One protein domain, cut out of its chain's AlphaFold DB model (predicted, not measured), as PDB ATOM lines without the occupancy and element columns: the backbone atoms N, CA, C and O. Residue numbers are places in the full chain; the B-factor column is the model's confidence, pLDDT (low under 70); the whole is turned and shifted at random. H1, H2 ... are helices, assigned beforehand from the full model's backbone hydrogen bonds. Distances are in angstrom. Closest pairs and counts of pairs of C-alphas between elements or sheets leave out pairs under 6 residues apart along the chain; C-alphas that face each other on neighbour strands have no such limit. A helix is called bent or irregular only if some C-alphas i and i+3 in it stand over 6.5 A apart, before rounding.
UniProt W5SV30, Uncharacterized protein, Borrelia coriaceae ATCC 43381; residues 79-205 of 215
ATOM      1  N   ASP A  79     189.625 204.192 158.991       77.69
ATOM      2  CA  ASP A  79     190.791 203.325 158.844       77.69
ATOM      3  C   ASP A  79     191.988 204.079 159.429       77.69
ATOM      4  O   ASP A  79     192.433 205.087 158.872       77.69
ATOM      5  N   GLU A  80     192.480 203.616 160.579       77.06
ATOM      6  CA  GLU A  80     193.536 204.281 161.356       77.06
ATOM      7  C   GLU A  80     194.858 204.421 160.584       77.06
ATOM      8  O   GLU A  80     195.671 205.288 160.902       77.06
ATOM      9  N   ILE A  81     195.062 203.613 159.539       81.56
ATOM     10  CA  ILE A  81     196.267 203.635 158.701       81.56
ATOM     11  C   ILE A  81     196.189 204.764 157.657       81.56
ATOM     12  O   ILE A  81     197.209 205.238 157.152       81.56
ATOM     13  N   ILE A  82     194.984 205.229 157.318       78.31
ATOM     14  CA  ILE A  82     194.781 206.309 156.350       78.31
ATOM     15  C   ILE A  82     194.910 207.668 157.041       78.31
ATOM     16  O   ILE A  82     194.317 207.917 158.090       78.31
ATOM     17  N   SER A  83     195.594 208.618 156.395       83.25
ATOM     18  CA  SER A  83     195.662 209.993 156.896       83.25
ATOM     19  C   SER A  83     194.271 210.625 157.049       83.25
ATOM     20  O   SER A  83     193.407 210.488 156.182       83.25
ATOM     21  N   LYS A  84     194.069 211.402 158.121       81.44
ATOM     22  CA  LYS A  84     192.796 212.096 158.398       81.44
ATOM     23  C   LYS A  84     192.301 212.960 157.226       81.44
ATOM     24  O   LYS A  84     191.100 213.049 157.002       81.44
ATOM     25  N   ILE A  85     193.210 213.558 156.449       81.19
ATOM     26  CA  ILE A  85     192.858 214.330 155.239       81.19
ATOM     27  C   ILE A  85     192.212 213.427 154.185       81.19
ATOM     28  O   ILE A  85     191.181 213.778 153.614       81.19
ATOM     29  N   THR A  86     192.798 212.257 153.932       82.94
ATOM     30  CA  THR A  86     192.266 211.298 152.953       82.94
ATOM     31  C   THR A  86     190.928 210.737 153.423       82.94
ATOM     32  O   THR A  86     189.987 210.675 152.639       82.94
ATOM     33  N   GLN A  87     190.822 210.404 154.713       85.06
ATOM     34  CA  GLN A  87     189.573 209.994 155.356       85.06
ATOM     35  C   GLN A  87     188.465 211.038 155.153       85.06
ATOM     36  O   GLN A  87     187.384 210.721 154.660       85.06
ATOM     37  N   MET A  88     188.763 212.311 155.426       84.56
ATOM     38  CA  MET A  88     187.816 213.406 155.223       84.56
ATOM     39  C   MET A  88     187.486 213.631 153.744       84.56
ATOM     40  O   MET A  88     186.350 213.940 153.411       84.56
ATOM     41  N   THR A  89     188.447 213.438 152.837       87.06
ATOM     42  CA  THR A  89     188.197 213.544 151.390       87.06
ATOM     43  C   THR A  89     187.193 212.485 150.938       87.06
ATOM     44  O   THR A  89     186.273 212.809 150.193       87.06
ATOM     45  N   ILE A  90     187.319 211.245 151.427       87.69
ATOM     46  CA  ILE A  90     186.342 210.177 151.163       87.69
ATOM     47  C   ILE A  90     184.991 210.536 151.784       87.69
ATOM     48  O   ILE A  90     183.970 210.450 151.115       87.69
ATOM     49  N   PHE A  91     184.957 210.993 153.035       86.50
ATOM     50  CA  PHE A  91     183.700 211.406 153.658       86.50
ATOM     51  C   PHE A  91     182.984 212.499 152.844       86.50
ATOM     52  O   PHE A  91     181.798 212.377 152.538       86.50
ATOM     53  N   MET A  92     183.714 213.533 152.417       87.69
ATOM     54  CA  MET A  92     183.168 214.603 151.582       87.69
ATOM     55  C   MET A  92     182.721 214.098 150.207       87.69
ATOM     56  O   MET A  92     181.681 214.541 149.721       87.69
ATOM     57  N   HIS A  93     183.449 213.148 149.613       91.75
ATOM     58  CA  HIS A  93     183.059 212.469 148.376       91.75
ATOM     59  C   HIS A  93     181.650 211.862 148.500       91.75
ATOM     60  O   HIS A  93     180.763 212.153 147.695       91.75
ATOM     61  N   GLU A  94     181.393 211.115 149.574       90.31
ATOM     62  CA  GLU A  94     180.092 210.475 149.797       90.31
ATOM     63  C   GLU A  94     178.963 211.482 150.086       90.31
ATOM     64  O   GLU A  94     177.833 211.319 149.613       90.31
ATOM     65  N   ILE A  95     179.249 212.568 150.813       88.12
ATOM     66  CA  ILE A  95     178.271 213.641 151.076       88.12
ATOM     67  C   ILE A  95     177.875 214.373 149.785       88.12
ATOM     68  O   ILE A  95     176.696 214.669 149.567       88.12
ATOM     69  N   LEU A  96     178.830 214.641 148.893       91.62
ATOM     70  CA  LEU A  96     178.558 215.260 147.593       91.62
ATOM     71  C   LEU A  96     177.606 214.395 146.756       91.62
ATOM     72  O   LEU A  96     176.627 214.904 146.200       91.62
ATOM     73  N   HIS A  97     177.814 213.078 146.742       92.19
ATOM     74  CA  HIS A  97     176.894 212.156 146.081       92.19
ATOM     75  C   HIS A  97     175.478 212.206 146.658       92.19
ATOM     76  O   HIS A  97     174.506 212.191 145.896       92.19
ATOM     77  N   MET A  98     175.331 212.323 147.984       88.19
ATOM     78  CA  MET A  98     174.011 212.513 148.592       88.19
ATOM     79  C   MET A  98     173.320 213.750 148.016       88.19
ATOM     80  O   MET A  98     172.188 213.643 147.545       88.19
ATOM     81  N   HIS A  99     173.992 214.900 147.966       87.75
ATOM     82  CA  HIS A  99     173.404 216.122 147.405       87.75
ATOM     83  C   HIS A  99     172.980 215.963 145.941       87.75
ATOM     84  O   HIS A  99     171.892 216.407 145.562       87.75
ATOM     85  N   PHE A 100     173.792 215.278 145.133       90.81
ATOM     86  CA  PHE A 100     173.456 214.974 143.743       90.81
ATOM     87  C   PHE A 100     172.214 214.079 143.601       90.81
ATOM     88  O   PHE A 100     171.475 214.200 142.618       90.81
ATOM     89  N   PHE A 101     171.961 213.183 144.557       88.31
ATOM     90  CA  PHE A 101     170.810 212.280 144.532       88.31
ATOM     91  C   PHE A 101     169.514 212.893 145.040       88.31
ATOM     92  O   PHE A 101     168.457 212.587 144.488       88.31
ATOM     93  N   ILE A 102     169.581 213.693 146.103       86.94
ATOM     94  CA  ILE A 102     168.383 214.149 146.818       86.94
ATOM     95  C   ILE A 102     167.766 215.414 146.208       86.94
ATOM     96  O   ILE A 102     166.596 215.701 146.451       86.94
ATOM     97  N   ASN A 103     168.531 216.169 145.409       88.75
ATOM     98  CA  ASN A 103     168.076 217.410 144.791       88.75
ATOM     99  C   ASN A 103     168.065 217.302 143.259       88.75
ATOM    100  O   ASN A 103     169.095 217.419 142.595       88.75
ATOM    101  N   GLU A 104     166.878 217.122 142.677       88.88
ATOM    102  CA  GLU A 104     166.724 216.966 141.226       88.88
ATOM    103  C   GLU A 104     167.129 218.205 140.422       88.88
ATOM    104  O   GLU A 104     167.648 218.078 139.313       88.88
ATOM    105  N   ASN A 105     166.902 219.409 140.951       90.94
ATOM    106  CA  ASN A 105     167.274 220.642 140.257       90.94
ATOM    107  C   ASN A 105     168.794 220.792 140.210       90.94
ATOM    108  O   ASN A 105     169.351 221.118 139.160       90.94
ATOM    109  N   PHE A 106     169.464 220.465 141.315       92.00
ATOM    110  CA  PHE A 106     170.918 220.398 141.372       92.00
ATOM    111  C   PHE A 106     171.462 219.346 140.403       92.00
ATOM    112  O   PHE A 106     172.307 219.648 139.562       92.00
ATOM    113  N   ASN A 107     170.902 218.136 140.433       93.94
ATOM    114  CA  ASN A 107     171.248 217.051 139.519       93.94
ATOM    115  C   ASN A 107     171.168 217.481 138.041       93.94
ATOM    116  O   ASN A 107     172.097 217.254 137.260       93.94
ATOM    117  N   LYS A 108     170.071 218.154 137.666       94.88
ATOM    118  CA  LYS A 108     169.866 218.712 136.322       94.88
ATOM    119  C   LYS A 108     170.897 219.792 135.999       94.88
ATOM    120  O   LYS A 108     171.417 219.799 134.886       94.88
ATOM    121  N   ALA A 109     171.224 220.676 136.942       95.31
ATOM    122  CA  ALA A 109     172.242 221.709 136.752       95.31
ATOM    123  C   ALA A 109     173.629 221.104 136.476       95.31
ATOM    124  O   ALA A 109     174.272 221.476 135.495       95.31
ATOM    125  N   ILE A 110     174.042 220.109 137.265       97.25
ATOM    126  CA  ILE A 110     175.306 219.382 137.077       97.25
ATOM    127  C   ILE A 110     175.314 218.619 135.746       97.25
ATOM    128  O   ILE A 110     176.275 218.692 134.979       97.25
ATOM    129  N   THR A 111     174.212 217.945 135.414       97.62
ATOM    130  CA  THR A 111     174.054 217.245 134.131       97.62
ATOM    131  C   THR A 111     174.154 218.209 132.947       97.62
ATOM    132  O   THR A 111     174.807 217.912 131.944       97.62
ATOM    133  N   ASN A 112     173.539 219.388 133.053       97.31
ATOM    134  CA  ASN A 112     173.620 220.431 132.036       97.31
ATOM    135  C   ASN A 112     175.041 220.977 131.899       97.31
ATOM    136  O   ASN A 112     175.511 221.119 130.770       97.31
ATOM    137  N   PHE A 113     175.728 221.216 133.016       97.50
ATOM    138  CA  PHE A 113     177.128 221.628 133.022       97.50
ATOM    139  C   PHE A 113     178.010 220.596 132.309       97.50
ATOM    140  O   PHE A 113     178.732 220.936 131.373       97.50
ATOM    141  N   TRP A 114     177.882 219.312 132.658       98.31
ATOM    142  CA  TRP A 114     178.601 218.231 131.982       98.31
ATOM    143  C   TRP A 114     178.356 218.226 130.468       98.31
ATOM    144  O   TRP A 114     179.285 218.140 129.660       98.31
ATOM    145  N   ASN A 115     177.091 218.318 130.055       97.88
ATOM    146  CA  ASN A 115     176.740 218.235 128.644       97.88
ATOM    147  C   ASN A 115     177.257 219.447 127.850       97.88
ATOM    148  O   ASN A 115     177.786 219.232 126.758       97.88
ATOM    149  N   LYS A 116     177.151 220.668 128.395       97.25
ATOM    150  CA  LYS A 116     177.430 221.930 127.686       97.25
ATOM    151  C   LYS A 116     178.868 222.435 127.824       97.25
ATOM    152  O   LYS A 116     179.371 223.055 126.894       97.25
ATOM    153  N   ASN A 117     179.526 222.196 128.958       96.88
ATOM    154  CA  ASN A 117     180.799 222.845 129.298       96.88
ATOM    155  C   ASN A 117     182.010 221.905 129.222       96.88
ATOM    156  O   ASN A 117     183.142 222.384 129.142       96.88
ATOM    157  N   ILE A 118     181.793 220.586 129.222       97.69
ATOM    158  CA  ILE A 118     182.881 219.603 129.152       97.69
ATOM    159  C   ILE A 118     183.087 219.155 127.707       97.69
ATOM    160  O   ILE A 118     182.193 218.586 127.066       97.69
ATOM    161  N   LEU A 119     184.295 219.406 127.199       97.19
ATOM    162  CA  LEU A 119     184.697 219.075 125.835       97.19
ATOM    163  C   LEU A 119     184.724 217.561 125.621       97.19
ATOM    164  O   LEU A 119     185.057 216.800 126.525       97.19
ATOM    165  N   SER A 120     184.478 217.109 124.390       97.50
ATOM    166  CA  SER A 120     184.492 215.678 124.050       97.50
ATOM    167  C   SER A 120     185.813 214.982 124.402       97.50
ATOM    168  O   SER A 120     185.796 213.833 124.837       97.50
ATOM    169  N   LYS A 121     186.954 215.671 124.258       96.81
ATOM    170  CA  LYS A 121     188.267 215.141 124.667       96.81
ATOM    171  C   LYS A 121     188.359 214.926 126.179       96.81
ATOM    172  O   LYS A 121     188.815 213.881 126.619       96.81
ATOM    173  N   ASP A 122     187.839 215.873 126.951       97.75
ATOM    174  CA  ASP A 122     187.892 215.846 128.408       97.75
ATOM    175  C   ASP A 122     186.888 214.812 128.960       97.75
ATOM    176  O   ASP A 122     187.205 214.076 129.888       97.75
ATOM    177  N   LYS A 123     185.717 214.653 128.319       98.38
ATOM    178  CA  LYS A 123     184.782 213.547 128.604       98.38
ATOM    179  C   LYS A 123     185.456 212.185 128.417       98.38
ATOM    180  O   LYS A 123     185.279 211.306 129.251       98.38
ATOM    181  N   LYS A 124     186.259 212.005 127.359       98.25
ATOM    182  CA  LYS A 124     187.033 210.767 127.149       98.25
ATOM    183  C   LYS A 124     188.079 210.549 128.248       98.25
ATOM    184  O   LYS A 124     188.242 209.412 128.680       98.25
ATOM    185  N   SER A 125     188.757 211.603 128.707       98.25
ATOM    186  CA  SER A 125     189.683 211.523 129.847       98.25
ATOM    187  C   SER A 125     188.978 211.069 131.124       98.25
ATOM    188  O   SER A 125     189.448 210.136 131.769       98.25
ATOM    189  N   TRP A 126     187.809 211.638 131.427       98.31
ATOM    190  CA  TRP A 126     186.974 211.212 132.553       98.31
ATOM    191  C   TRP A 126     186.549 209.750 132.460       98.31
ATOM    192  O   TRP A 126     186.699 209.019 133.432       98.31
ATOM    193  N   LEU A 127     186.077 209.296 131.295       98.50
ATOM    194  CA  LEU A 127     185.704 207.890 131.113       98.50
ATOM    195  C   LEU A 127     186.897 206.961 131.379       98.50
ATOM    196  O   LEU A 127     186.753 206.007 132.126       98.50
ATOM    197  N   LYS A 128     188.091 207.267 130.853       98.25
ATOM    198  CA  LYS A 128     189.297 206.457 131.116       98.25
ATOM    199  C   LYS A 128     189.714 206.474 132.590       98.25
ATOM    200  O   LYS A 128     190.110 205.444 133.127       98.25
ATOM    201  N   PHE A 129     189.633 207.636 133.238       97.69
ATOM    202  CA  PHE A 129     189.944 207.783 134.659       97.69
ATOM    203  C   PHE A 129     189.008 206.943 135.538       97.69
ATOM    204  O   PHE A 129     189.483 206.238 136.428       97.69
ATOM    205  N   LEU A 130     187.701 206.984 135.267       96.56
ATOM    206  CA  LEU A 130     186.693 206.242 136.026       96.56
ATOM    207  C   LEU A 130     186.733 204.737 135.733       96.56
ATOM    208  O   LEU A 130     186.643 203.936 136.658       96.56
ATOM    209  N   ASP A 131     186.952 204.341 134.481       96.44
ATOM    210  CA  ASP A 131     187.112 202.932 134.099       96.44
ATOM    211  C   ASP A 131     188.286 202.282 134.845       96.44
ATOM    212  O   ASP A 131     188.149 201.230 135.462       96.44
ATOM    213  N   ASN A 132     189.424 202.981 134.928       94.44
ATOM    214  CA  ASN A 132     190.583 202.521 135.697       94.44
ATOM    215  C   ASN A 132     190.320 202.412 137.208       94.44
ATOM    216  O   ASN A 132     191.061 201.730 137.912       94.44
ATOM    217  N   LYS A 133     189.307 203.107 137.728       89.94
ATOM    218  CA  LYS A 133     188.863 202.985 139.122       89.94
ATOM    219  C   LYS A 133     187.785 201.908 139.311       89.94
ATOM    220  O   LYS A 133     187.365 201.686 140.440       89.94
ATOM    221  N   GLY A 134     187.370 201.230 138.240       90.12
ATOM    222  CA  GLY A 134     186.392 200.143 138.272       90.12
ATOM    223  C   GLY A 134     184.931 200.593 138.223       90.12
ATOM    224  O   GLY A 134     184.048 199.801 138.547       90.12
ATOM    225  N   TYR A 135     184.649 201.842 137.840       91.19
ATOM    226  CA  TYR A 135     183.272 202.319 137.687       91.19
ATOM    227  C   TYR A 135     182.637 201.838 136.374       91.19
ATOM    228  O   TYR A 135     183.305 201.730 135.347       91.19
ATOM    229  N   ASP A 136     181.313 201.641 136.369       92.69
ATOM    230  CA  ASP A 136     180.560 201.362 135.140       92.69
ATOM    231  C   ASP A 136     180.381 202.633 134.294       92.69
ATOM    232  O   ASP A 136     179.422 203.399 134.434       92.69
ATOM    233  N   ILE A 137     181.307 202.836 133.363       96.00
ATOM    234  CA  ILE A 137     181.318 204.003 132.480       96.00
ATOM    235  C   ILE A 137     180.198 204.016 131.429       96.00
ATOM    236  O   ILE A 137     179.992 205.040 130.771       96.00
ATOM    237  N   LYS A 138     179.453 202.915 131.257       96.19
ATOM    238  CA  LYS A 138     178.267 202.890 130.383       96.19
ATOM    239  C   LYS A 138     177.087 203.582 131.054       96.19
ATOM    240  O   LYS A 138     176.202 204.107 130.371       96.19
ATOM    241  N   PHE A 139     177.082 203.646 132.385       94.25
ATOM    242  CA  PHE A 139     176.028 204.307 133.129       94.25
ATOM    243  C   PHE A 139     176.294 205.815 133.243       94.25
ATOM    244  O   PHE A 139     176.892 206.312 134.196       94.25
ATOM    245  N   LYS A 140     175.797 206.584 132.264       95.06
ATOM    246  CA  LYS A 140     176.025 208.042 132.163       95.06
ATOM    247  C   LYS A 140     175.687 208.815 133.446       95.06
ATOM    248  O   LYS A 140     176.364 209.789 133.761       95.06
ATOM    249  N   TYR A 141     174.649 208.399 134.172       93.44
ATOM    250  CA  TYR A 141     174.261 209.036 135.433       93.44
ATOM    251  C   TYR A 141     175.360 208.914 136.500       93.44
ATOM    252  O   TYR A 141     175.659 209.901 137.165       93.44
ATOM    253  N   LEU A 142     175.997 207.740 136.611       93.25
ATOM    254  CA  LEU A 142     177.146 207.518 137.491       93.25
ATOM    255  C   LEU A 142     178.337 208.370 137.052       93.25
ATOM    256  O   LEU A 142     178.874 209.106 137.864       93.25
ATOM    257  N   VAL A 143     178.687 208.362 135.764       97.50
ATOM    258  CA  VAL A 143     179.817 209.156 135.244       97.50
ATOM    259  C   VAL A 143     179.688 210.642 135.589       97.50
ATOM    260  O   VAL A 143     180.666 211.267 135.986       97.50
ATOM    261  N   ILE A 144     178.489 211.217 135.449       98.06
ATOM    262  CA  ILE A 144     178.242 212.631 135.769       98.06
ATOM    263  C   ILE A 144     178.328 212.885 137.276       98.06
ATOM    264  O   ILE A 144     178.874 213.911 137.683       98.06
ATOM    265  N   ASN A 145     177.799 211.964 138.083       95.75
ATOM    266  CA  ASN A 145     177.874 212.031 139.538       95.75
ATOM    267  C   ASN A 145     179.338 212.027 140.011       95.75
ATOM    268  O   ASN A 145     179.760 212.935 140.716       95.75
ATOM    269  N   GLU A 146     180.129 211.064 139.531       96.50
ATOM    270  CA  GLU A 146     181.560 210.942 139.828       96.50
ATOM    271  C   GLU A 146     182.354 212.156 139.350       96.50
ATOM    272  O   GLU A 146     183.156 212.705 140.100       96.50
ATOM    273  N   PHE A 147     182.114 212.617 138.117       97.94
ATOM    274  CA  PHE A 147     182.735 213.831 137.586       97.94
ATOM    275  C   PHE A 147     182.579 215.004 138.558       97.94
ATOM    276  O   PHE A 147     183.559 215.662 138.907       97.94
ATOM    277  N   TYR A 148     181.345 215.266 138.987       96.81
ATOM    278  CA  TYR A 148     181.044 216.365 139.892       96.81
ATOM    279  C   TYR A 148     181.743 216.190 141.240       96.81
ATOM    280  O   TYR A 148     182.406 217.123 141.700       96.81
ATOM    281  N   THR A 149     181.640 215.002 141.831       95.06
ATOM    282  CA  THR A 149     182.230 214.712 143.133       95.06
ATOM    283  C   THR A 149     183.751 214.831 143.102       95.06
ATOM    284  O   THR A 149     184.304 215.624 143.857       95.06
ATOM    285  N   TYR A 150     184.450 214.158 142.181       95.81
ATOM    286  CA  TYR A 150     185.912 214.273 142.068       95.81
ATOM    287  C   TYR A 150     186.380 215.708 141.808       95.81
ATOM    288  O   TYR A 150     187.463 216.081 142.252       95.81
ATOM    289  N   THR A 151     185.575 216.514 141.110       96.25
ATOM    290  CA  THR A 151     185.921 217.909 140.803       96.25
ATOM    291  C   THR A 151     185.722 218.851 141.995       96.25
ATOM    292  O   THR A 151     186.336 219.912 142.021       96.25
ATOM    293  N   THR A 152     184.883 218.493 142.973       94.25
ATOM    294  CA  THR A 152     184.492 219.389 144.083       94.25
ATOM    295  C   THR A 152     184.826 218.863 145.479       94.25
ATOM    296  O   THR A 152     184.690 219.595 146.457       94.25
ATOM    297  N   GLN A 153     185.291 217.615 145.592       92.00
ATOM    298  CA  GLN A 153     185.669 216.996 146.865       92.00
ATOM    299  C   GLN A 153     186.921 217.607 147.496       92.00
ATOM    300  O   GLN A 153     187.129 217.389 148.677       92.00
ATOM    301  N   ILE A 154     187.757 218.312 146.726       90.94
ATOM    302  CA  ILE A 154     189.004 218.960 147.161       90.94
ATOM    303  C   ILE A 154     188.961 220.462 146.844       90.94
ATOM    304  O   ILE A 154     188.133 220.856 146.016       90.94
ATOM    305  N   PRO A 155     189.812 221.298 147.474       89.56
ATOM    306  CA  PRO A 155     189.898 222.720 147.149       89.56
ATOM    307  C   PRO A 155     190.045 222.959 145.643       89.56
ATOM    308  O   PRO A 155     190.752 222.224 144.943       89.56
ATOM    309  N   LYS A 156     189.374 223.993 145.136       90.19
ATOM    310  CA  LYS A 156     189.347 224.322 143.702       90.19
ATOM    311  C   LYS A 156     190.727 224.684 143.146       90.19
ATOM    312  O   LYS A 156     190.951 224.529 141.951       90.19
ATOM    313  N   GLU A 157     191.651 225.123 143.995       89.38
ATOM    314  CA  GLU A 157     193.050 225.405 143.665       89.38
ATOM    315  C   GLU A 157     193.855 224.111 143.455       89.38
ATOM    316  O   GLU A 157     194.794 224.077 142.661       89.38
ATOM    317  N   ASP A 158     193.452 223.019 144.113       91.25
ATOM    318  CA  ASP A 158     194.155 221.734 144.089       91.25
ATOM    319  C   ASP A 158     193.694 220.842 142.914       91.25
ATOM    320  O   ASP A 158     194.406 219.918 142.504       91.25
ATOM    321  N   ILE A 159     192.517 221.106 142.325       94.06
ATOM    322  CA  ILE A 159     191.890 220.212 141.334       94.06
ATOM    323  C   ILE A 159     192.717 220.017 140.064       94.06
ATOM    324  O   ILE A 159     192.758 218.924 139.496       94.06
ATOM    325  N   ALA A 160     193.363 221.082 139.593       94.50
ATOM    326  CA  ALA A 160     194.073 221.065 138.328       94.50
ATOM    327  C   ALA A 160     195.273 220.125 138.434       94.50
ATOM    328  O   ALA A 160     195.390 219.201 137.630       94.50
ATOM    329  N   SER A 161     196.063 220.308 139.498       94.38
ATOM    330  CA  SER A 161     197.180 219.443 139.875       94.38
ATOM    331  C   SER A 161     196.720 218.006 140.123       94.38
ATOM    332  O   SER A 161     197.297 217.066 139.579       94.38
ATOM    333  N   TYR A 162     195.626 217.814 140.870       94.00
ATOM    334  CA  TYR A 162     195.065 216.487 141.128       94.00
ATOM    335  C   TYR A 162     194.772 215.714 139.835       94.00
ATOM    336  O   TYR A 162     195.176 214.558 139.702       94.00
ATOM    337  N   LEU A 163     194.103 216.345 138.863       95.88
ATOM    338  CA  LEU A 163     193.758 215.695 137.600       95.88
ATOM    339  C   LEU A 163     194.989 215.450 136.721       95.88
ATOM    340  O   LEU A 163     195.113 214.362 136.154       95.88
ATOM    341  N   THR A 164     195.905 216.417 136.610       96.25
ATOM    342  CA  THR A 164     197.107 216.296 135.760       96.25
ATOM    343  C   THR A 164     198.151 215.340 136.320       96.25
ATOM    344  O   THR A 164     198.903 214.759 135.547       96.25
ATOM    345  N   ASN A 165     198.154 215.095 137.633       95.56
ATOM    346  CA  ASN A 165     198.960 214.033 138.245       95.56
ATOM    347  C   ASN A 165     198.459 212.625 137.879       95.56
ATOM    348  O   ASN A 165     199.121 211.625 138.164       95.56
ATOM    349  N   THR A 166     197.298 212.513 137.228       93.75
ATOM    350  CA  THR A 166     196.866 211.267 136.596       93.75
ATOM    351  C   THR A 166     197.339 211.212 135.144       93.75
ATOM    352  O   THR A 166     197.398 212.219 134.446       93.75
ATOM    353  N   LYS A 167     197.534 210.005 134.607       95.69
ATOM    354  CA  LYS A 167     197.891 209.811 133.188       95.69
ATOM    355  C   LYS A 167     196.781 210.165 132.179       95.69
ATOM    356  O   LYS A 167     196.967 209.965 130.980       95.69
ATOM    357  N   TYR A 168     195.602 210.602 132.633       97.50
ATOM    358  CA  TYR A 168     194.413 210.760 131.783       97.50
ATOM    359  C   TYR A 168     194.135 212.201 131.365       97.50
ATOM    360  O   TYR A 168     193.482 212.415 130.338       97.50
ATOM    361  N   PHE A 169     194.610 213.180 132.133       97.50
ATOM    362  CA  PHE A 169     194.354 214.596 131.892       97.50
ATOM    363  C   PHE A 169     195.652 215.314 131.534       97.50
ATOM    364  O   PHE A 169     196.684 215.122 132.161       97.50
ATOM    365  N   SER A 170     195.595 216.158 130.506       95.94
ATOM    366  CA  SER A 170     196.751 216.930 130.040       95.94
ATOM    367  C   SER A 170     196.908 218.232 130.825       95.94
ATOM    368  O   SER A 170     195.905 218.894 131.109       95.94
ATOM    369  N   GLU A 171     198.154 218.650 131.061       94.75
ATOM    370  CA  GLU A 171     198.520 219.964 131.620       94.75
ATOM    371  C   GLU A 171     198.021 221.145 130.771       94.75
ATOM    372  O   GLU A 171     197.673 222.201 131.295       94.75
ATOM    373  N   LEU A 172     197.813 220.946 129.463       94.81
ATOM    374  CA  LEU A 172     197.153 221.933 128.592       94.81
ATOM    375  C   LEU A 172     195.688 222.208 129.002       94.81
ATOM    376  O   LEU A 172     194.984 223.018 128.387       94.81
ATOM    377  N   GLY A 173     195.163 221.473 129.984       92.38
ATOM    378  CA  GLY A 173     193.839 221.642 130.558       92.38
ATOM    379  C   GLY A 173     193.767 222.381 131.886       92.38
ATOM    380  O   GLY A 173     192.642 222.684 132.270       92.38
ATOM    381  N   LEU A 174     194.888 222.736 132.530       93.88
ATOM    382  CA  LEU A 174     194.920 223.297 133.896       93.88
ATOM    383  C   LEU A 174     193.859 224.388 134.125       93.88
ATOM    384  O   LEU A 174     192.904 224.181 134.872       93.88
ATOM    385  N   LYS A 175     193.918 225.481 133.350       95.00
ATOM    386  CA  LYS A 175     192.957 226.600 133.448       95.00
ATOM    387  C   LYS A 175     191.496 226.197 133.211       95.00
ATOM    388  O   LYS A 175     190.586 226.898 133.645       95.00
ATOM    389  N   ARG A 176     191.230 225.130 132.444       95.94
ATOM    390  CA  ARG A 176     189.855 224.632 132.237       95.94
ATOM    391  C   ARG A 176     189.372 223.854 133.455       95.94
ATOM    392  O   ARG A 176     188.220 224.028 133.830       95.94
ATOM    393  N   TYR A 177     190.232 223.036 134.054       96.12
ATOM    394  CA  TYR A 177     189.892 222.213 135.214       96.12
ATOM    395  C   TYR A 177     189.569 223.082 136.436       96.12
ATOM    396  O   TYR A 177     188.533 222.878 137.065       96.12
ATOM    397  N   GLU A 178     190.364 224.127 136.681       95.12
ATOM    398  CA  GLU A 178     190.095 225.140 137.719       95.12
ATOM    399  C   GLU A 178     188.738 225.819 137.498       95.12
ATOM    400  O   GLU A 178     187.906 225.911 138.401       95.12
ATOM    401  N   LYS A 179     188.463 226.240 136.254       96.50
ATOM    402  CA  LYS A 179     187.175 226.848 135.889       96.50
ATOM    403  C   LYS A 179     185.996 225.907 136.122       96.50
ATOM    404  O   LYS A 179     184.907 226.392 136.428       96.50
ATOM    405  N   TRP A 180     186.173 224.595 135.956       97.12
ATOM    406  CA  TRP A 180     185.121 223.635 136.283       97.12
ATOM    407  C   TRP A 180     184.855 223.587 137.778       97.12
ATOM    408  O   TRP A 180     183.694 223.719 138.157       97.12
ATOM    409  N   ALA A 181     185.895 223.463 138.603       94.88
ATOM    410  CA  ALA A 181     185.735 223.433 140.054       94.88
ATOM    411  C   ALA A 181     185.055 224.702 140.573       94.88
ATOM    412  O   ALA A 181     184.034 224.589 141.241       94.88
ATOM    413  N   ILE A 182     185.504 225.889 140.147       94.81
ATOM    414  CA  ILE A 182     184.867 227.166 140.511       94.81
ATOM    415  C   ILE A 182     183.371 227.150 140.173       94.81
ATOM    416  O   ILE A 182     182.528 227.481 141.005       94.81
ATOM    417  N   LYS A 183     183.008 226.748 138.950       96.06
ATOM    418  CA  LYS A 183     181.606 226.784 138.512       96.06
ATOM    419  C   LYS A 183     180.734 225.738 139.197       96.06
ATOM    420  O   LYS A 183     179.571 226.016 139.476       96.06
ATOM    421  N   LEU A 184     181.264 224.547 139.455       95.12
ATOM    422  CA  LEU A 184     180.538 223.497 140.166       95.12
ATOM    423  C   LEU A 184     180.381 223.831 141.652       95.12
ATOM    424  O   LEU A 184     179.317 223.586 142.214       95.12
ATOM    425  N   GLU A 185     181.392 224.445 142.262       92.62
ATOM    426  CA  GLU A 185     181.335 224.963 143.627       92.62
ATOM    427  C   GLU A 185     180.305 226.093 143.753       92.62
ATOM    428  O   GLU A 185     179.462 226.046 144.643       92.62
ATOM    429  N   GLU A 186     180.272 227.047 142.813       93.19
ATOM    430  CA  GLU A 186     179.225 228.080 142.756       93.19
ATOM    431  C   GLU A 186     177.814 227.466 142.688       93.19
ATOM    432  O   GLU A 186     176.886 227.960 143.332       93.19
ATOM    433  N   LEU A 187     177.629 226.405 141.888       92.44
ATOM    434  CA  LEU A 187     176.350 225.696 141.786       92.44
ATOM    435  C   LEU A 187     175.988 224.990 143.095       92.44
ATOM    436  O   LEU A 187     174.826 225.033 143.508       92.44
ATOM    437  N   LEU A 188     176.966 224.347 143.735       90.31
ATOM    438  CA  LEU A 188     176.785 223.664 145.010       90.31
ATOM    439  C   LEU A 188     176.404 224.662 146.101       90.31
ATOM    440  O   LEU A 188     175.337 224.525 146.696       90.31
ATOM    441  N   TRP A 189     177.188 225.727 146.267       89.75
ATOM    442  CA  TRP A 189     176.935 226.791 147.233       89.75
ATOM    443  C   TRP A 189     175.534 227.387 147.084       89.75
ATOM    444  O   TRP A 189     174.780 227.446 148.051       89.75
ATOM    445  N   LYS A 190     175.137 227.759 145.859       88.62
ATOM    446  CA  LYS A 190     173.802 228.325 145.595       88.62
ATOM    447  C   LYS A 190     172.659 227.386 145.971       88.62
ATOM    448  O   LYS A 190     171.557 227.855 146.233       88.62
ATOM    449  N   THR A 191     172.902 226.078 145.945       84.44
ATOM    450  CA  THR A 191     171.851 225.077 146.133       84.44
ATOM    451  C   THR A 191     171.804 224.526 147.554       84.44
ATOM    452  O   THR A 191     170.728 224.173 148.033       84.44
ATOM    453  N   THR A 192     172.951 224.420 148.224       80.56
ATOM    454  CA  THR A 192     173.075 223.724 149.512       80.56
ATOM    455  C   THR A 192     173.748 224.556 150.598       80.56
ATOM    456  O   THR A 192     173.705 224.156 151.757       80.56
ATOM    457  N   GLY A 193     174.382 225.683 150.255       82.06
ATOM    458  CA  GLY A 193     175.246 226.422 151.177       82.06
ATOM    459  C   GLY A 193     176.523 225.660 151.551       82.06
ATOM    460  O   GLY A 193     177.120 225.938 152.586       82.06
ATOM    461  N   LEU A 194     176.933 224.667 150.752       78.62
ATOM    462  CA  LEU A 194     178.112 223.842 151.018       78.62
ATOM    463  C   LEU A 194     179.287 224.243 150.120       78.62
ATOM    464  O   LEU A 194     179.106 224.507 148.933       78.62
ATOM    465  N   ILE A 195     180.497 224.213 150.682       78.81
ATOM    466  CA  ILE A 195     181.756 224.375 149.948       78.81
ATOM    467  C   ILE A 195     182.697 223.228 150.334       78.81
ATOM    468  O   ILE A 195     183.530 223.355 151.227       78.81
ATOM    469  N   ALA A 196     182.497 222.057 149.722       75.62
ATOM    470  CA  ALA A 196     183.104 220.810 150.191       75.62
ATOM    471  C   ALA A 196     184.636 220.844 150.228       75.62
ATOM    472  O   ALA A 196     185.233 220.493 151.245       75.62
ATOM    473  N   GLY A 197     185.250 221.291 149.132       71.94
ATOM    474  CA  GLY A 197     186.697 221.422 149.021       71.94
ATOM    475  C   GLY A 197     187.287 222.359 150.072       71.94
ATOM    476  O   GLY A 197     188.268 222.013 150.718       71.94
ATOM    477  N   GLU A 198     186.651 223.502 150.320       72.56
ATOM    478  CA  GLU A 198     187.116 224.479 151.316       72.56
ATOM    479  C   GLU A 198     186.957 223.972 152.755       72.56
ATOM    480  O   GLU A 198     187.788 224.258 153.616       72.56
ATOM    481  N   LEU A 199     185.940 223.150 153.036       70.50
ATOM    482  CA  LEU A 199     185.798 222.522 154.352       70.50
ATOM    483  C   LEU A 199     186.983 221.602 154.681       70.50
ATOM    484  O   LEU A 199     187.337 221.499 155.854       70.50
ATOM    485  N   LEU A 200     187.660 221.004 153.688       70.75
ATOM    486  CA  LEU A 200     188.900 220.248 153.927       70.75
ATOM    487  C   LEU A 200     190.036 221.119 154.472       70.75
ATOM    488  O   LEU A 200     190.875 220.610 155.218       70.75
ATOM    489  N   ILE A 201     190.068 222.416 154.155       66.50
ATOM    490  CA  ILE A 201     191.097 223.342 154.651       66.50
ATOM    491  C   ILE A 201     191.007 223.480 156.175       66.50
ATOM    492  O   ILE A 201     192.032 223.445 156.855       66.50
ATOM    493  N   LEU A 202     189.792 223.480 156.736       60.47
ATOM    494  CA  LEU A 202     189.575 223.485 158.192       60.47
ATOM    495  C   LEU A 202     190.202 222.267 158.892       60.47
ATOM    496  O   LEU A 202     190.503 222.315 160.089       60.47
ATOM    497  N   PHE A 203     190.408 221.174 158.154       62.94
ATOM    498  CA  PHE A 203     191.081 219.976 158.644       62.94
ATOM    499  C   PHE A 203     192.584 219.970 158.339       62.94
ATOM    500  O   PHE A 203     193.324 219.362 159.110       62.94
ATOM    501  N   LYS A 204     193.063 220.688 157.308       61.81
ATOM    502  CA  LYS A 204     194.508 220.890 157.063       61.81
ATOM    503  C   LYS A 204     195.169 221.582 158.272       61.81
ATOM    504  O   LYS A 204     196.141 221.055 158.816       61.81
ATOM    505  N   ASP A 205     194.579 222.664 158.784       52.97
ATOM    506  CA  ASP A 205     195.164 223.463 159.880       52.97
ATOM    507  C   ASP A 205     195.141 222.768 161.252       52.97
ATOM    508  O   ASP A 205     196.048 222.938 162.075       52.97
TER     509      ASP A 205
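AT A GLANCE: This is residues 79 to 205 of the 215 residues of an uncharacterized protein of Borrelia coriaceae ATCC 43381 (UniProt W5SV30). A compact cluster of helices is built round the short helix H4 at its core, with H1, H2, H3 and H6 packed on H4 from different sides. H7 packs beside H1, running back along it, and the small helix H5 packs on H6. The printed part has 127 residues with seven named helices, H1 to H7 in chain order, and no named strand; the class is all helix. The radius of gyration of the C-alphas is 14.0 A, and the rounded outline spans 38 by 33 by 28 A.

IN THESE COORDINATES: H1 is residues 84 to 102, 27.1 A long, and its C-alpha 84 is at (192.796, 212.096, 158.398). H2, residues 104 to 117, is 19.4 A long, and H3, residues 120 to 131, is 16.4 A. H4, residues 140 to 152, measures 18.5 A, with C-alpha 140 at (176.025, 208.042, 132.163). H5, residues 159 to 164, is 8.6 A long. H6, residues 171 to 192, is the longest at 31.3 A; it is irregular, C-alphas 172 and 175 being 7.9 A apart. H7, residues 196 to 205, is 15.7 A long, and its C-alpha 205 is at (195.164, 223.463, 159.880).

HOW THE PARTS SIT: H4 is the hub, touching four helices. Its residues 145 to 150 touch residues 93 to 100 of H1, opposite ways at a steep tilt of 45 degrees; the closest C-alphas, of His 93 and Thr 149, are 5.8 A apart. H2 touches H4 about perpendicular, at 86 degrees, the closest C-alphas being those of Thr 111 and Ile 144, 6.4 A. H3 touches H4 at 88 degrees, about perpendicular, closest at the C-alphas of Trp 126 and Phe 147, 7.1 A. H6 touches H4 about perpendicular too, at 85 degrees, with the C-alphas of Thr 151 and Ala 181 closest at 5.6 A. H2 and H6 touch at a shallow tilt of 20 degrees, opposite ways, closest at the C-alphas of Phe 106 and Thr 191, 6.7 A. H1 and H2 touch only at the corner, closest at the C-alphas of Phe 100 and Asn 107, 5.2 A. H7 touches H1, opposite ways at a shallow tilt of 20 degrees; the closest C-alphas, of Met 92 and Ala 196, are 6.4 A apart. H5 and H6 form a helical hairpin at a shallow tilt of 34 degrees, only just short of steep, with the C-alphas of Ala 160 and Leu 174 closest at 5.0 A. Among the pairs that are apart are H1 and H3. In H1, H2, H3, H4 and H5 every O i to N i+4 pair is within hydrogen-bond range; in H6 16 of 18 are, and in H7 3 of 6.

THE WHOLE: The two C-alphas farthest apart, of Glu 80 and Lys 116, are 41.3 A from each other. The printed part has no cut and no long link. The mean pLDDT of the printed part is 90.4, and residues 201 to 205, part of H7, are under 70.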